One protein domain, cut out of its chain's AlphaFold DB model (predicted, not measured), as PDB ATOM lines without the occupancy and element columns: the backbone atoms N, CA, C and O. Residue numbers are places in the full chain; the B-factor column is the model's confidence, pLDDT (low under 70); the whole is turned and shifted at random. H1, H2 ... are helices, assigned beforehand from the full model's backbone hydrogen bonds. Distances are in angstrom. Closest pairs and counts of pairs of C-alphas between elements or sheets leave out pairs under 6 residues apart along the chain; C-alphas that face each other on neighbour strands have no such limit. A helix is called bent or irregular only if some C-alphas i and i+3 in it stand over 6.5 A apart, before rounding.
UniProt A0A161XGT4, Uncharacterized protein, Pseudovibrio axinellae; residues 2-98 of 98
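AT A GLANCE: This is residues 2 to 98 of the 98 residues of an uncharacterized protein of Pseudovibrio axinellae (UniProt A0A161XGT4). Two long helices, H1 and H5, lie side by side and run opposite ways, making a slender rod; H5 is the longer and touches each of the other four helices. At the end of the rod where H1 stops and H5 starts, the chain folds back through the short helices H2, H3 and H4 and the loops around them, with H2 lying across that end and H3 and H4 packing on the first part of H5. The printed part has 97 residues with five named helices, H1 to H5 in that order along the chain, and no named strand; its class is all helix. It is loose, with a radius of gyration of the C-alphas of 17.6 A, and the C-alphas span 62 by 21 by 17 A along their three main axes.

HOW THE PARTS SIT: Begin with H1, residues 2 to 26, and set beside it the hub, H5, residues 61 to 96. H1 and H5 touch, with 23 pairs of C-alphas within 8 A. Their closest C-alphas are those of Ile 11 and Ile 82, 5.5 A apart. Their lines stand at a shallow tilt of 11 degrees, and they run opposite ways. Past H1 look for H2, residues 29 to 36, which is irregular: C-alphas 30 and 33 are 7.8 A apart. H1 and H2 are close but not clearly touching, with their closest C-alphas, those of Arg 26 and Arg 35, 7.6 A apart, and their lines are about perpendicular at 88 degrees. H2 touches H5 at residues 63 to 67 of H5 alone; the closest C-alphas are those of Leu 34 and His 64, 6.8 A apart, and the lines are about perpendicular at 78 degrees. Next comes H3, residues 45 to 48, which touches H5 at residues 68 to 75 of H5 alone, with the C-alphas of Leu 48 and Ser 68 closest at 4.7 A. H4, residues 50 to 53, touches H5 at residues 61 to 68 of H5 alone, and there the closest C-alphas are those of Ala 51 and Thr 65, 5.0 A apart. H3 and H4 meet only through their link. H1 is apart from H3 and from H4, and H2 is apart from both of them too. In the backbone of H1, every pair of O i and N i+4 is within hydrogen-bond range; in H5 it is 31 of 32 pairs and in H2 2 of 4, while H3 and H4 are too short for such a pair.

IN THESE COORDINATES: Find C-alpha 2 at (63.015, -73.705, 63.151); from there H1 runs 35.9 A to C-alpha 26 at (30.133, -87.703, 67.018). H2 covers 11.3 A from Asn 29 to Glu 36. H3 measures 5.0 A from Val 45 to Leu 48, and H4 5.3 A from Pro 50 to Phe 53. Then find C-alpha 61 at (24.722, -101.582, 70.250), where H5 begins; it runs 51.6 A to C-alpha 96 at (69.680, -81.238, 55.202).

THE WHOLE: The two C-alphas farthest apart are those of Asp 57 and Lys 98, 62.1 A, while the first and last printed C-alphas, those of Ile 2 and Lys 98, are 16.9 A apart. The printed part has no cut, and Lys 98 is the chain's last residue. The links from H1 to H2 and from H3 to H4 are tight, those from H2 to H3 and from H4 to H5 are short, and there is no long link. The mean pLDDT of the printed part is 90.3, and one printed residue, Lys 98, is under 70, at low confidence in this model.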
ATOM      1  N   ILE A   2      64.130 -73.661  64.129       83.56
ATOM      2  CA  ILE A   2      63.015 -73.705  63.151       83.56
ATOM      3  C   ILE A   2      62.403 -75.114  63.043       83.56
ATOM      4  O   ILE A   2      61.183 -75.249  63.112       83.56
ATOM      5  N   PHE A   3      63.227 -76.165  62.948       82.25
ATOM      6  CA  PHE A   3      62.748 -77.556  62.901       82.25
ATOM      7  C   PHE A   3      62.037 -77.983  64.189       82.25
ATOM      8  O   PHE A   3      60.986 -78.617  64.121       82.25
ATOM      9  N   ASP A   4      62.524 -77.550  65.355       83.94
ATOM     10  CA  ASP A   4      61.844 -77.783  66.636       83.94
ATOM     11  C   ASP A   4      60.454 -77.140  66.676       83.94
ATOM     12  O   ASP A   4      59.487 -77.769  67.113       83.94
ATOM     13  N   ALA A   5      60.338 -75.896  66.198       89.19
ATOM     14  CA  ALA A   5      59.065 -75.187  66.135       89.19
ATOM     15  C   ALA A   5      58.085 -75.885  65.179       89.19
ATOM     16  O   ALA A   5      56.944 -76.141  65.560       89.19
ATOM     17  N   LEU A   6      58.540 -76.258  63.977       88.56
ATOM     18  CA  LEU A   6      57.737 -77.003  63.002       88.56
ATOM     19  C   LEU A   6      57.265 -78.344  63.569       88.56
ATOM     20  O   LEU A   6      56.078 -78.657  63.488       88.56
ATOM     21  N   ARG A   7      58.167 -79.095  64.213       88.81
ATOM     22  CA  ARG A   7      57.839 -80.367  64.861       88.81
ATOM     23  C   ARG A   7      56.741 -80.179  65.907       88.81
ATOM     24  O   ARG A   7      55.732 -80.877  65.866       88.81
ATOM     25  N   ASN A   8      56.900 -79.217  66.812       90.38
ATOM     26  CA  ASN A   8      55.929 -78.978  67.881       90.38
ATOM     27  C   ASN A   8      54.569 -78.514  67.338       90.38
ATOM     28  O   ASN A   8      53.535 -79.030  67.766       90.38
ATOM     29  N   ILE A   9      54.553 -77.597  66.366       93.50
ATOM     30  CA  ILE A   9      53.316 -77.132  65.722       93.50
ATOM     31  C   ILE A   9      52.600 -78.300  65.040       93.50
ATOM     32  O   ILE A   9      51.402 -78.486  65.248       93.50
ATOM     33  N   GLY A  10      53.317 -79.123  64.273       91.88
ATOM     34  CA  GLY A  10      52.711 -80.263  63.592       91.88
ATOM     35  C   GLY A  10      52.141 -81.298  64.563       91.88
ATOM     36  O   GLY A  10      51.026 -81.767  64.354       91.88
ATOM     37  N   ILE A  11      52.827 -81.584  65.677       92.69
ATOM     38  CA  ILE A  11      52.303 -82.464  66.736       92.69
ATOM     39  C   ILE A  11      50.986 -81.918  67.301       92.69
ATOM     40  O   ILE A  11      50.009 -82.664  67.410       92.69
ATOM     41  N   ILE A  12      50.932 -80.619  67.616       93.75
ATOM     42  CA  ILE A  12      49.718 -79.966  68.127       93.75
ATOM     43  C   ILE A  12      48.581 -80.067  67.105       93.75
ATOM     44  O   ILE A  12      47.457 -80.410  67.472       93.75
ATOM     45  N   VAL A  13      48.865 -79.818  65.824       94.31
ATOM     46  CA  VAL A  13      47.872 -79.895  64.743       94.31
ATOM     47  C   VAL A  13      47.340 -81.318  64.570       94.31
ATOM     48  O   VAL A  13      46.129 -81.494  64.460       94.31
ATOM     49  N   ILE A  14      48.203 -82.339  64.600       92.69
ATOM     50  CA  ILE A  14      47.783 -83.748  64.501       92.69
ATOM     51  C   ILE A  14      46.891 -84.120  65.688       92.69
ATOM     52  O   ILE A  14      45.823 -84.711  65.505       92.69
ATOM     53  N   PHE A  15      47.289 -83.735  66.902       92.81
ATOM     54  CA  PHE A  15      46.524 -84.015  68.113       92.81
ATOM     55  C   PHE A  15      45.154 -83.324  68.108       92.81
ATOM     56  O   PHE A  15      44.115 -83.982  68.238       92.81
ATOM     57  N   ALA A  16      45.133 -82.005  67.903       93.50
ATOM     58  CA  ALA A  16      43.907 -81.215  67.863       93.50
ATOM     59  C   ALA A  16      42.994 -81.647  66.708       93.50
ATOM     60  O   ALA A  16      41.787 -81.797  66.898       93.50
ATOM     61  N   GLY A  17      43.567 -81.917  65.532       93.75
ATOM     62  CA  GLY A  17      42.853 -82.415  64.361       93.75
ATOM     63  C   GLY A  17      42.195 -83.771  64.608       93.75
ATOM     64  O   GLY A  17      41.031 -83.960  64.257       93.75
ATOM     65  N   GLY A  18      42.886 -84.692  65.286       92.38
ATOM     66  CA  GLY A  18      42.332 -85.989  65.668       92.38
ATOM     67  C   GLY A  18      41.149 -85.879  66.633       92.38
ATOM     68  O   GLY A  18      40.099 -86.490  66.408       92.38
ATOM     69  N   ILE A  19      41.275 -85.046  67.672       91.94
ATOM     70  CA  ILE A  19      40.179 -84.781  68.621       91.94
ATOM     71  C   ILE A  19      38.991 -84.130  67.911       91.94
ATOM     72  O   ILE A  19      37.845 -84.553  68.102       91.94
ATOM     73  N   TYR A  20      39.259 -83.113  67.090       94.19
ATOM     74  CA  TYR A  20      38.242 -82.382  66.345       94.19
ATOM     75  C   TYR A  20      37.501 -83.292  65.361       94.19
ATOM     76  O   TYR A  20      36.271 -83.281  65.330       94.19
ATOM     77  N   SER A  21      38.229 -84.120  64.608       94.12
ATOM     78  CA  SER A  21      37.665 -85.097  63.673       94.12
ATOM     79  C   SER A  21      36.681 -86.033  64.375       94.12
ATOM     80  O   SER A  21      35.522 -86.144  63.965       94.12
ATOM     81  N   PHE A  22      37.081 -86.621  65.506       92.75
ATOM     82  CA  PHE A  22      36.193 -87.483  66.283       92.75
ATOM     83  C   PHE A  22      34.963 -86.735  66.809       92.75
ATOM     84  O   PHE A  22      33.838 -87.225  66.683       92.75
ATOM     85  N   HIS A  23      35.144 -85.525  67.347       92.25
ATOM     86  CA  HIS A  23      34.026 -84.696  67.807       92.25
ATOM     87  C   HIS A  23      33.055 -84.349  66.675       92.25
ATOM     88  O   HIS A  23      31.839 -84.366  66.876       92.25
ATOM     89  N   ARG A  24      33.571 -84.062  65.479       93.94
ATOM     90  CA  ARG A  24      32.764 -83.779  64.293       93.94
ATOM     91  C   ARG A  24      31.955 -85.001  63.864       93.94
ATOM     92  O   ARG A  24      30.766 -84.858  63.591       93.94
ATOM     93  N   ILE A  25      32.552 -86.195  63.864       93.19
ATOM     94  CA  ILE A  25      31.839 -87.450  63.572       93.19
ATOM     95  C   ILE A  25      30.752 -87.692  64.621       93.19
ATOM     96  O   ILE A  25      29.596 -87.917  64.269       93.19
ATOM     97  N   ARG A  26      31.085 -87.546  65.910       91.50
ATOM     98  CA  ARG A  26      30.133 -87.703  67.018       91.50
ATOM     99  C   ARG A  26      28.931 -86.765  66.902       91.50
ATOM    100  O   ARG A  26      27.871 -87.128  67.398       91.50
ATOM    101  N   LYS A  27      29.058 -85.588  66.276       92.75
ATOM    102  CA  LYS A  27      27.957 -84.623  66.075       92.75
ATOM    103  C   LYS A  27      26.946 -85.024  64.992       92.75
ATOM    104  O   LYS A  27      25.873 -84.428  64.951       92.75
ATOM    105  N   GLN A  28      27.222 -86.027  64.160       92.88
ATOM    106  CA  GLN A  28      26.277 -86.472  63.127       92.88
ATOM    107  C   GLN A  28      24.971 -87.008  63.737       92.88
ATOM    108  O   GLN A  28      24.977 -87.587  64.827       92.88
ATOM    109  N   ASN A  29      23.847 -86.832  63.039       91.31
ATOM    110  CA  ASN A  29      22.521 -87.229  63.536       91.31
ATOM    111  C   ASN A  29      22.416 -88.732  63.839       91.31
ATOM    112  O   ASN A  29      21.722 -89.097  64.780       91.31
ATOM    113  N   GLU A  30      23.179 -89.582  63.140       90.31
ATOM    114  CA  GLU A  30      23.273 -91.030  63.407       90.31
ATOM    115  C   GLU A  30      23.652 -91.347  64.870       90.31
ATOM    116  O   GLU A  30      23.247 -92.372  65.409       90.31
ATOM    117  N   TYR A  31      24.391 -90.455  65.538       92.19
ATOM    118  CA  TYR A  31      24.897 -90.660  66.899       92.19
ATOM    119  C   TYR A  31      24.161 -89.835  67.966       92.19
ATOM    120  O   TYR A  31      24.640 -89.762  69.100       92.19
ATOM    121  N   SER A  32      23.022 -89.205  67.650       91.31
ATOM    122  CA  SER A  32      22.271 -88.359  68.598       91.31
ATOM    123  C   SER A  32      21.926 -89.092  69.895       91.31
ATOM    124  O   SER A  32      22.267 -88.615  70.975       91.31
ATOM    125  N   GLN A  33      21.398 -90.311  69.784       90.56
ATOM    126  CA  GLN A  33      21.031 -91.154  70.925       90.56
ATOM    127  C   GLN A  33      22.226 -91.498  71.825       90.56
ATOM    128  O   GLN A  33      22.075 -91.659  73.035       90.56
ATOM    129  N   LEU A  34      23.432 -91.617  71.256       90.19
ATOM    130  CA  LEU A  34      24.646 -91.830  72.048       90.19
ATOM    131  C   LEU A  34      25.046 -90.560  72.795       90.19
ATOM    132  O   LEU A  34      25.468 -90.645  73.945       90.19
ATOM    133  N   ARG A  35      24.887 -89.386  72.167       91.25
ATOM    134  CA  ARG A  35      25.170 -88.096  72.810       91.25
ATOM    135  C   ARG A  35      24.216 -87.818  73.965       91.25
ATOM    136  O   ARG A  35      24.694 -87.460  75.035       91.25
ATOM    137  N   GLU A  36      22.920 -88.031  73.764       90.75
ATOM    138  CA  GLU A  36      21.882 -87.840  74.788       90.75
ATOM    139  C   GLU A  36      22.109 -88.732  76.010       90.75
ATOM    140  O   GLU A  36      21.920 -88.304  77.142       90.75
ATOM    141  N   ARG A  37      22.592 -89.961  75.790       88.06
ATOM    142  CA  ARG A  37      22.908 -90.918  76.859       88.06
ATOM    143  C   ARG A  37      24.310 -90.740  77.457       88.06
ATOM    144  O   ARG A  37      24.725 -91.572  78.257       88.06
ATOM    145  N   GLY A  38      25.066 -89.719  77.045       86.12
ATOM    146  CA  GLY A  38      26.423 -89.464  77.545       86.12
ATOM    147  C   GLY A  38      27.463 -90.524  77.155       86.12
ATOM    148  O   GLY A  38      28.507 -90.623  77.791       86.12
ATOM    149  N   LEU A  39      27.203 -91.320  76.116       87.31
ATOM    150  CA  LEU A  39      28.066 -92.423  75.685       87.31
ATOM    151  C   LEU A  39      29.120 -91.956  74.672       87.31
ATOM    152  O   LEU A  39      28.868 -91.069  73.850       87.31
ATOM    153  N   CYS A  40      30.307 -92.569  74.739       86.19
ATOM    154  CA  CYS A  40      31.497 -92.202  73.960       86.19
ATOM    155  C   CYS A  40      31.780 -90.683  73.939       86.19
ATOM    156  O   CYS A  40      31.871 -90.092  72.857       86.19
ATOM    157  N   PRO A  41      31.894 -90.009  75.102       86.50
ATOM    158  CA  PRO A  41      32.063 -88.561  75.145       86.50
ATOM    159  C   PRO A  41      33.399 -88.086  74.566       86.50
ATOM    160  O   PRO A  41      33.485 -86.964  74.067       86.50
ATOM    161  N   ASN A  42      34.431 -88.927  74.618       86.19
ATOM    162  CA  ASN A  42      35.792 -88.593  74.223       86.19
ATOM    163  C   ASN A  42      36.526 -89.822  73.656       86.19
ATOM    164  O   ASN A  42      35.986 -90.926  73.615       86.19
ATOM    165  N   LEU A  43      37.770 -89.606  73.223       87.12
ATOM    166  CA  LEU A  43      38.655 -90.631  72.661       87.12
ATOM    167  C   LEU A  43      39.278 -91.563  73.715       87.12
ATOM    168  O   LEU A  43      40.150 -92.361  73.382       87.12
ATOM    169  N   ASN A  44      38.865 -91.474  74.982       86.69
ATOM    170  CA  ASN A  44      39.423 -92.338  76.014       86.69
ATOM    171  C   ASN A  44      38.919 -93.771  75.814       86.69
ATOM    172  O   ASN A  44      37.714 -94.019  75.808       86.69
ATOM    173  N   VAL A  45      39.850 -94.716  75.700       85.06
ATOM    174  CA  VAL A  45      39.590 -96.144  75.475       85.06
ATOM    175  C   VAL A  45      38.580 -96.709  76.481       85.06
ATOM    176  O   VAL A  45      37.702 -97.479  76.092       85.06
ATOM    177  N   ILE A  46      38.620 -96.258  77.740       87.12
ATOM    178  CA  ILE A  46      37.686 -96.679  78.802       87.12
ATOM    179  C   ILE A  46      36.225 -96.363  78.440       87.12
ATOM    180  O   ILE A  46      35.325 -97.122  78.784       87.12
ATOM    181  N   HIS A  47      35.975 -95.283  77.700       84.94
ATOM    182  CA  HIS A  47      34.632 -94.906  77.255       84.94
ATOM    183  C   HIS A  47      34.223 -95.526  75.911       84.94
ATOM    184  O   HIS A  47      33.066 -95.400  75.507       84.94
ATOM    185  N   LEU A  48      35.152 -96.181  75.211       88.50
ATOM    186  CA  LEU A  48      34.923 -96.811  73.906       88.50
ATOM    187  C   LEU A  48      34.775 -98.338  74.034       88.50
ATOM    188  O   LEU A  48      33.985 -98.955  73.322       88.50
ATOM    189  N   LEU A  49      35.488 -98.961  74.975       89.06
ATOM    190  CA  LEU A  49      35.428-100.403  75.231       89.06
ATOM    191  C   LEU A  49      34.034-100.935  75.622       89.06
ATOM    192  O   LEU A  49      33.653-101.988  75.104       89.06
ATOM    193  N   PRO A  50      33.225-100.247  76.455       87.62
ATOM    194  CA  PRO A  50      31.922-100.757  76.883       87.62
ATOM    195  C   PRO A  50      30.960-101.051  75.727       87.62
ATOM    196  O   PRO A  50      30.055-101.876  75.860       87.62
ATOM    197  N   ALA A  51      31.156-100.425  74.563       89.62
ATOM    198  CA  ALA A  51      30.341-100.680  73.383       89.62
ATOM    199  C   ALA A  51      30.409-102.127  72.886       89.62
ATOM    200  O   ALA A  51      29.408-102.647  72.391       89.62
ATOM    201  N   PHE A  52      31.554-102.790  73.058       89.50
ATOM    202  CA  PHE A  52      31.764-104.165  72.605       89.50
ATOM    203  C   PHE A  52      31.132-105.198  73.543       89.50
ATOM    204  O   PHE A  52      30.734-106.272  73.092       89.50
ATOM    205  N   PHE A  53      30.957-104.844  74.818       89.56
ATOM    206  CA  PHE A  53      30.377-105.715  75.844       89.56
ATOM    207  C   PHE A  53      28.851-105.601  75.965       89.56
ATOM    208  O   PHE A  53      28.228-106.364  76.702       89.56
ATOM    209  N   ARG A  54      28.209-104.684  75.227       87.31
ATOM    210  CA  ARG A  54      26.743-104.554  75.224       87.31
ATOM    211  C   ARG A  54      26.052-105.830  74.741       87.31
ATOM    212  O   ARG A  54      26.537-106.504  73.826       87.31
ATOM    213  N   LYS A  55      24.871-106.131  75.292       90.12
ATOM    214  CA  LYS A  55      24.024-107.254  74.846       90.12
ATOM    215  C   LYS A  55      23.654-107.102  73.370       90.12
ATOM    216  O   LYS A  55      23.462-105.987  72.894       90.12
ATOM    217  N   LYS A  56      23.592-108.219  72.634       85.56
ATOM    218  CA  LYS A  56      23.295-108.217  71.188       85.56
ATOM    219  C   LYS A  56      21.926-107.607  70.864       85.56
ATOM    220  O   LYS A  56      21.816-106.969  69.827       85.56
ATOM    221  N   ASP A  57      20.977-107.723  71.785       88.81
ATOM    222  CA  ASP A  57      19.597-107.254  71.614       88.81
ATOM    223  C   ASP A  57      19.423-105.757  71.912       88.81
ATOM    224  O   ASP A  57      18.338-105.210  71.738       88.81
ATOM    225  N   ASP A  58      20.478-105.072  72.372       87.44
ATOM    226  CA  ASP A  58      20.412-103.636  72.629       87.44
ATOM    227  C   ASP A  58      20.327-102.869  71.289       87.44
ATOM    228  O   ASP A  58      21.274-102.931  70.488       87.44
ATOM    229  N   PRO A  59      19.246-102.102  71.044       87.69
ATOM    230  CA  PRO A  59      19.019-101.419  69.772       87.69
ATOM    231  C   PRO A  59      20.124-100.413  69.429       87.69
ATOM    232  O   PRO A  59      20.389-100.157  68.254       87.69
ATOM    233  N   ILE A  60      20.831 -99.877  70.432       90.81
ATOM    234  CA  ILE A  60      21.915 -98.914  70.210       90.81
ATOM    235  C   ILE A  60      23.298 -99.563  70.141       90.81
ATOM    236  O   ILE A  60      24.284 -98.863  69.902       90.81
ATOM    237  N   LYS A  61      23.422-100.889  70.301       90.88
ATOM    238  CA  LYS A  61      24.722-101.582  70.250       90.88
ATOM    239  C   LYS A  61      25.457-101.348  68.938       90.88
ATOM    240  O   LYS A  61      26.654-101.059  68.962       90.88
ATOM    241  N   ARG A  62      24.769-101.475  67.799       89.88
ATOM    242  CA  ARG A  62      25.394-101.351  66.470       89.88
ATOM    243  C   ARG A  62      26.024 -99.972  66.287       89.88
ATOM    244  O   ARG A  62      27.199 -99.874  65.938       89.88
ATOM    245  N   ILE A  63      25.258 -98.927  66.591       91.94
ATOM    246  CA  ILE A  63      25.688 -97.529  66.480       91.94
ATOM    247  C   ILE A  63      26.793 -97.232  67.507       91.94
ATOM    248  O   ILE A  63      27.821 -96.652  67.157       91.94
ATOM    249  N   HIS A  64      26.644 -97.709  68.750       92.69
ATOM    250  CA  HIS A  64      27.650 -97.555  69.807       92.69
ATOM    251  C   HIS A  64      28.990 -98.187  69.422       92.69
ATOM    252  O   HIS A  64      30.043 -97.566  69.570       92.69
ATOM    253  N   THR A  65      28.950 -99.398  68.865       93.12
ATOM    254  CA  THR A  65      30.139-100.129  68.412       93.12
ATOM    255  C   THR A  65      30.798 -99.416  67.236       93.12
ATOM    256  O   THR A  65      32.021 -99.326  67.185       93.12
ATOM    257  N   ARG A  66      30.008 -98.882  66.296       93.50
ATOM    258  CA  ARG A  66      30.529 -98.146  65.138       93.50
ATOM    259  C   ARG A  66      31.287 -96.893  65.571       93.50
ATOM    260  O   ARG A  66      32.444 -96.735  65.186       93.50
ATOM    261  N   LEU A  67      30.680 -96.060  66.419       93.25
ATOM    262  CA  LEU A  67      31.340 -94.860  66.939       93.25
ATOM    263  C   LEU A  67      32.580 -95.219  67.767       93.25
ATOM    264  O   LEU A  67      33.618 -94.581  67.626       93.25
ATOM    265  N   SER A  68      32.500 -96.282  68.570       93.56
ATOM    266  CA  SER A  68      33.623 -96.741  69.390       93.56
ATOM    267  C   SER A  68      34.793 -97.253  68.564       93.56
ATOM    268  O   SER A  68      35.934 -96.935  68.872       93.56
ATOM    269  N   LYS A  69      34.534 -97.981  67.469       94.06
ATOM    270  CA  LYS A  69      35.574 -98.377  66.510       94.06
ATOM    271  C   LYS A  69      36.266 -97.158  65.911       94.06
ATOM    272  O   LYS A  69      37.488 -97.129  65.870       94.06
ATOM    273  N   ILE A  70      35.502 -96.153  65.479       92.75
ATOM    274  CA  ILE A  70      36.061 -94.907  64.931       92.75
ATOM    275  C   ILE A  70      36.899 -94.177  65.988       92.75
ATOM    276  O   ILE A  70      37.990 -93.700  65.681       92.75
ATOM    277  N   GLY A  71      36.406 -94.113  67.228       92.69
ATOM    278  CA  GLY A  71      37.129 -93.521  68.350       92.69
ATOM    279  C   GLY A  71      38.430 -94.254  68.654       92.69
ATOM    280  O   GLY A  71      39.458 -93.611  68.806       92.69
ATOM    281  N   LEU A  72      38.423 -95.591  68.664       93.62
ATOM    282  CA  LEU A  72      39.631 -96.390  68.878       93.62
ATOM    283  C   LEU A  72      40.633 -96.168  67.747       93.62
ATOM    284  O   LEU A  72      41.805 -95.930  68.013       93.62
ATOM    285  N   TRP A  73      40.166 -96.155  66.497       93.06
ATOM    286  CA  TRP A  73      41.004 -95.811  65.351       93.06
ATOM    287  C   TRP A  73      41.687 -94.455  65.530       93.06
ATOM    288  O   TRP A  73      42.892 -94.371  65.337       93.06
ATOM    289  N   HIS A  74      40.968 -93.418  65.964       91.69
ATOM    290  CA  HIS A  74      41.572 -92.112  66.253       91.69
ATOM    291  C   HIS A  74      42.530 -92.164  67.451       91.69
ATOM    292  O   HIS A  74      43.605 -91.574  67.390       91.69
ATOM    293  N   ALA A  75      42.174 -92.886  68.515       91.00
ATOM    294  CA  ALA A  75      42.999 -93.023  69.712       91.00
ATOM    295  C   ALA A  75      44.355 -93.686  69.419       91.00
ATOM    296  O   ALA A  75      45.334 -93.342  70.072       91.00
ATOM    297  N   PHE A  76      44.430 -94.580  68.427       91.31
ATOM    298  CA  PHE A  76      45.690 -95.175  67.971       91.31
ATOM    299  C   PHE A  76      46.369 -94.356  66.867       91.31
ATOM    300  O   PHE A  76      47.566 -94.087  66.954       91.31
ATOM    301  N   LEU A  77      45.628 -93.921  65.842       91.25
ATOM    302  CA  LEU A  77      46.194 -93.195  64.699       91.25
ATOM    303  C   LEU A  77      46.817 -91.861  65.091       91.25
ATOM    304  O   LEU A  77      47.795 -91.468  64.470       91.25
ATOM    305  N   VAL A  78      46.286 -91.163  66.097       92.88
ATOM    306  CA  VAL A  78      46.845 -89.874  66.527       92.88
ATOM    307  C   VAL A  78      48.257 -90.045  67.107       92.88
ATOM    308  O   VAL A  78      49.168 -89.410  66.577       92.88
ATOM    309  N   PRO A  79      48.503 -90.921  68.105       92.81
ATOM    310  CA  PRO A  79      49.859 -91.245  68.546       92.81
ATOM    311  C   PRO A  79      50.779 -91.718  67.418       92.81
ATOM    312  O   PRO A  79      51.900 -91.225  67.306       92.81
ATOM    313  N   PHE A  80      50.316 -92.622  66.546       93.69
ATOM    314  CA  PHE A  80      51.134 -93.094  65.423       93.69
ATOM    315  C   PHE A  80      51.457 -91.978  64.423       93.69
ATOM    316  O   PHE A  80      52.583 -91.902  63.943       93.69
ATOM    317  N   GLY A  81      50.508 -91.085  64.147       92.06
ATOM    318  CA  GLY A  81      50.709 -89.916  63.295       92.06
ATOM    319  C   GLY A  81      51.709 -88.933  63.896       92.06
ATOM    320  O   GLY A  81      52.580 -88.444  63.185       92.06
ATOM    321  N   ILE A  82      51.639 -88.699  65.211       94.12
ATOM    322  CA  ILE A  82      52.607 -87.879  65.954       94.12
ATOM    323  C   ILE A  82      54.012 -88.474  65.847       94.12
ATOM    324  O   ILE A  82      54.949 -87.759  65.496       94.12
ATOM    325  N   LEU A  83      54.161 -89.777  66.107       94.00
ATOM    326  CA  LEU A  83      55.450 -90.462  66.002       94.00
ATOM    327  C   LEU A  83      55.987 -90.415  64.570       94.00
ATOM    328  O   LEU A  83      57.125 -90.007  64.362       94.00
ATOM    329  N   GLY A  84      55.165 -90.772  63.582       92.94
ATOM    330  CA  GLY A  84      55.548 -90.741  62.171       92.94
ATOM    331  C   GLY A  84      55.983 -89.349  61.717       92.94
ATOM    332  O   GLY A  84      57.012 -89.209  61.061       92.94
ATOM    333  N   TYR A  85      55.257 -88.308  62.127       93.06
ATOM    334  CA  TYR A  85      55.615 -86.923  61.832       93.06
ATOM    335  C   TYR A  85      56.921 -86.495  62.515       93.06
ATOM    336  O   TYR A  85      57.769 -85.854  61.890       93.06
ATOM    337  N   ALA A  86      57.128 -86.883  63.775       91.81
ATOM    338  CA  ALA A  86      58.368 -86.603  64.493       91.81
ATOM    339  C   ALA A  86      59.579 -87.293  63.836       91.81
ATOM    340  O   ALA A  86      60.611 -86.657  63.638       91.81
ATOM    341  N   TYR A  87      59.442 -88.558  63.425       93.12
ATOM    342  CA  TYR A  87      60.486 -89.268  62.678       93.12
ATOM    343  C   TYR A  87      60.761 -88.626  61.318       93.12
ATOM    344  O   TYR A  87      61.918 -88.442  60.951       93.12
ATOM    345  N   PHE A  88      59.713 -88.260  60.580       92.56
ATOM    346  CA  PHE A  88      59.847 -87.642  59.263       92.56
ATOM    347  C   PHE A  88      60.555 -86.284  59.332       92.56
ATOM    348  O   PHE A  88      61.465 -86.014  58.552       92.56
ATOM    349  N   THR A  89      60.186 -85.446  60.303       91.88
ATOM    350  CA  THR A  89      60.840 -84.145  60.523       91.88
ATOM    351  C   THR A  89      62.303 -84.303  60.935       91.88
ATOM    352  O   THR A  89      63.154 -83.623  60.365       91.88
ATOM    353  N   ALA A  90      62.619 -85.248  61.827       88.94
ATOM    354  CA  ALA A  90      64.000 -85.558  62.200       88.94
ATOM    355  C   ALA A  90      64.829 -86.091  61.016       88.94
ATOM    356  O   ALA A  90      65.989 -85.723  60.849       88.94
ATOM    357  N   PHE A  91      64.235 -86.932  60.165       92.00
ATOM    358  CA  PHE A  91      64.892 -87.452  58.965       92.00
ATOM    359  C   PHE A  91      65.226 -86.341  57.959       92.00
ATOM    360  O   PHE A  91      66.326 -86.325  57.403       92.00
ATOM    361  N   ILE A  92      64.305 -85.395  57.748       91.50
ATOM    362  CA  ILE A  92      64.548 -84.223  56.898       91.50
ATOM    363  C   ILE A  92      65.673 -83.366  57.478       91.50
ATOM    364  O   ILE A  92      66.595 -83.010  56.751       91.50
ATOM    365  N   GLU A  93      65.619 -83.057  58.776       89.56
ATOM    366  CA  GLU A  93      66.641 -82.245  59.445       89.56
ATOM    367  C   GLU A  93      68.031 -82.884  59.326       89.56
ATOM    368  O   GLU A  93      68.994 -82.210  58.955       89.56
ATOM    369  N   PHE A  94      68.127 -84.197  59.548       90.94
ATOM    370  CA  PHE A  94      69.364 -84.953  59.359       90.94
ATOM    371  C   PHE A  94      69.863 -84.911  57.909       90.94
ATOM    372  O   PHE A  94      71.058 -84.746  57.676       90.94
ATOM    373  N   SER A  95      68.959 -85.044  56.936       91.62
ATOM    374  CA  SER A  95      69.309 -85.064  55.510       91.62
ATOM    375  C   SER A  95      69.776 -83.705  54.987       91.62
ATOM    376  O   SER A  95      70.575 -83.668  54.064       91.62
ATOM    377  N   LEU A  96      69.283 -82.604  55.563       89.44
ATOM    378  CA  LEU A  96      69.680 -81.238  55.202       89.44
ATOM    379  C   LEU A  96      70.915 -80.740  55.966       89.44
ATOM    380  O   LEU A  96      71.520 -79.754  55.558       89.44
ATOM    381  N   SER A  97      71.261 -81.382  57.087       78.56
ATOM    382  CA  SER A  97      72.448 -81.049  57.892       78.56
ATOM    383  C   SER A  97      73.711 -81.803  57.451       78.56
ATOM    384  O   SER A  97      74.778 -81.588  58.027       78.56
ATOM    385  N   LYS A  98      73.584 -82.706  56.474       59.41
ATOM    386  CA  LYS A  98      74.680 -83.394  55.783       59.41
ATOM    387  C   LYS A  98      74.975 -82.712  54.457       59.41
ATOM    388  O   LYS A  98      76.168 -82.709  54.091       59.41
TER     389      LYS A  98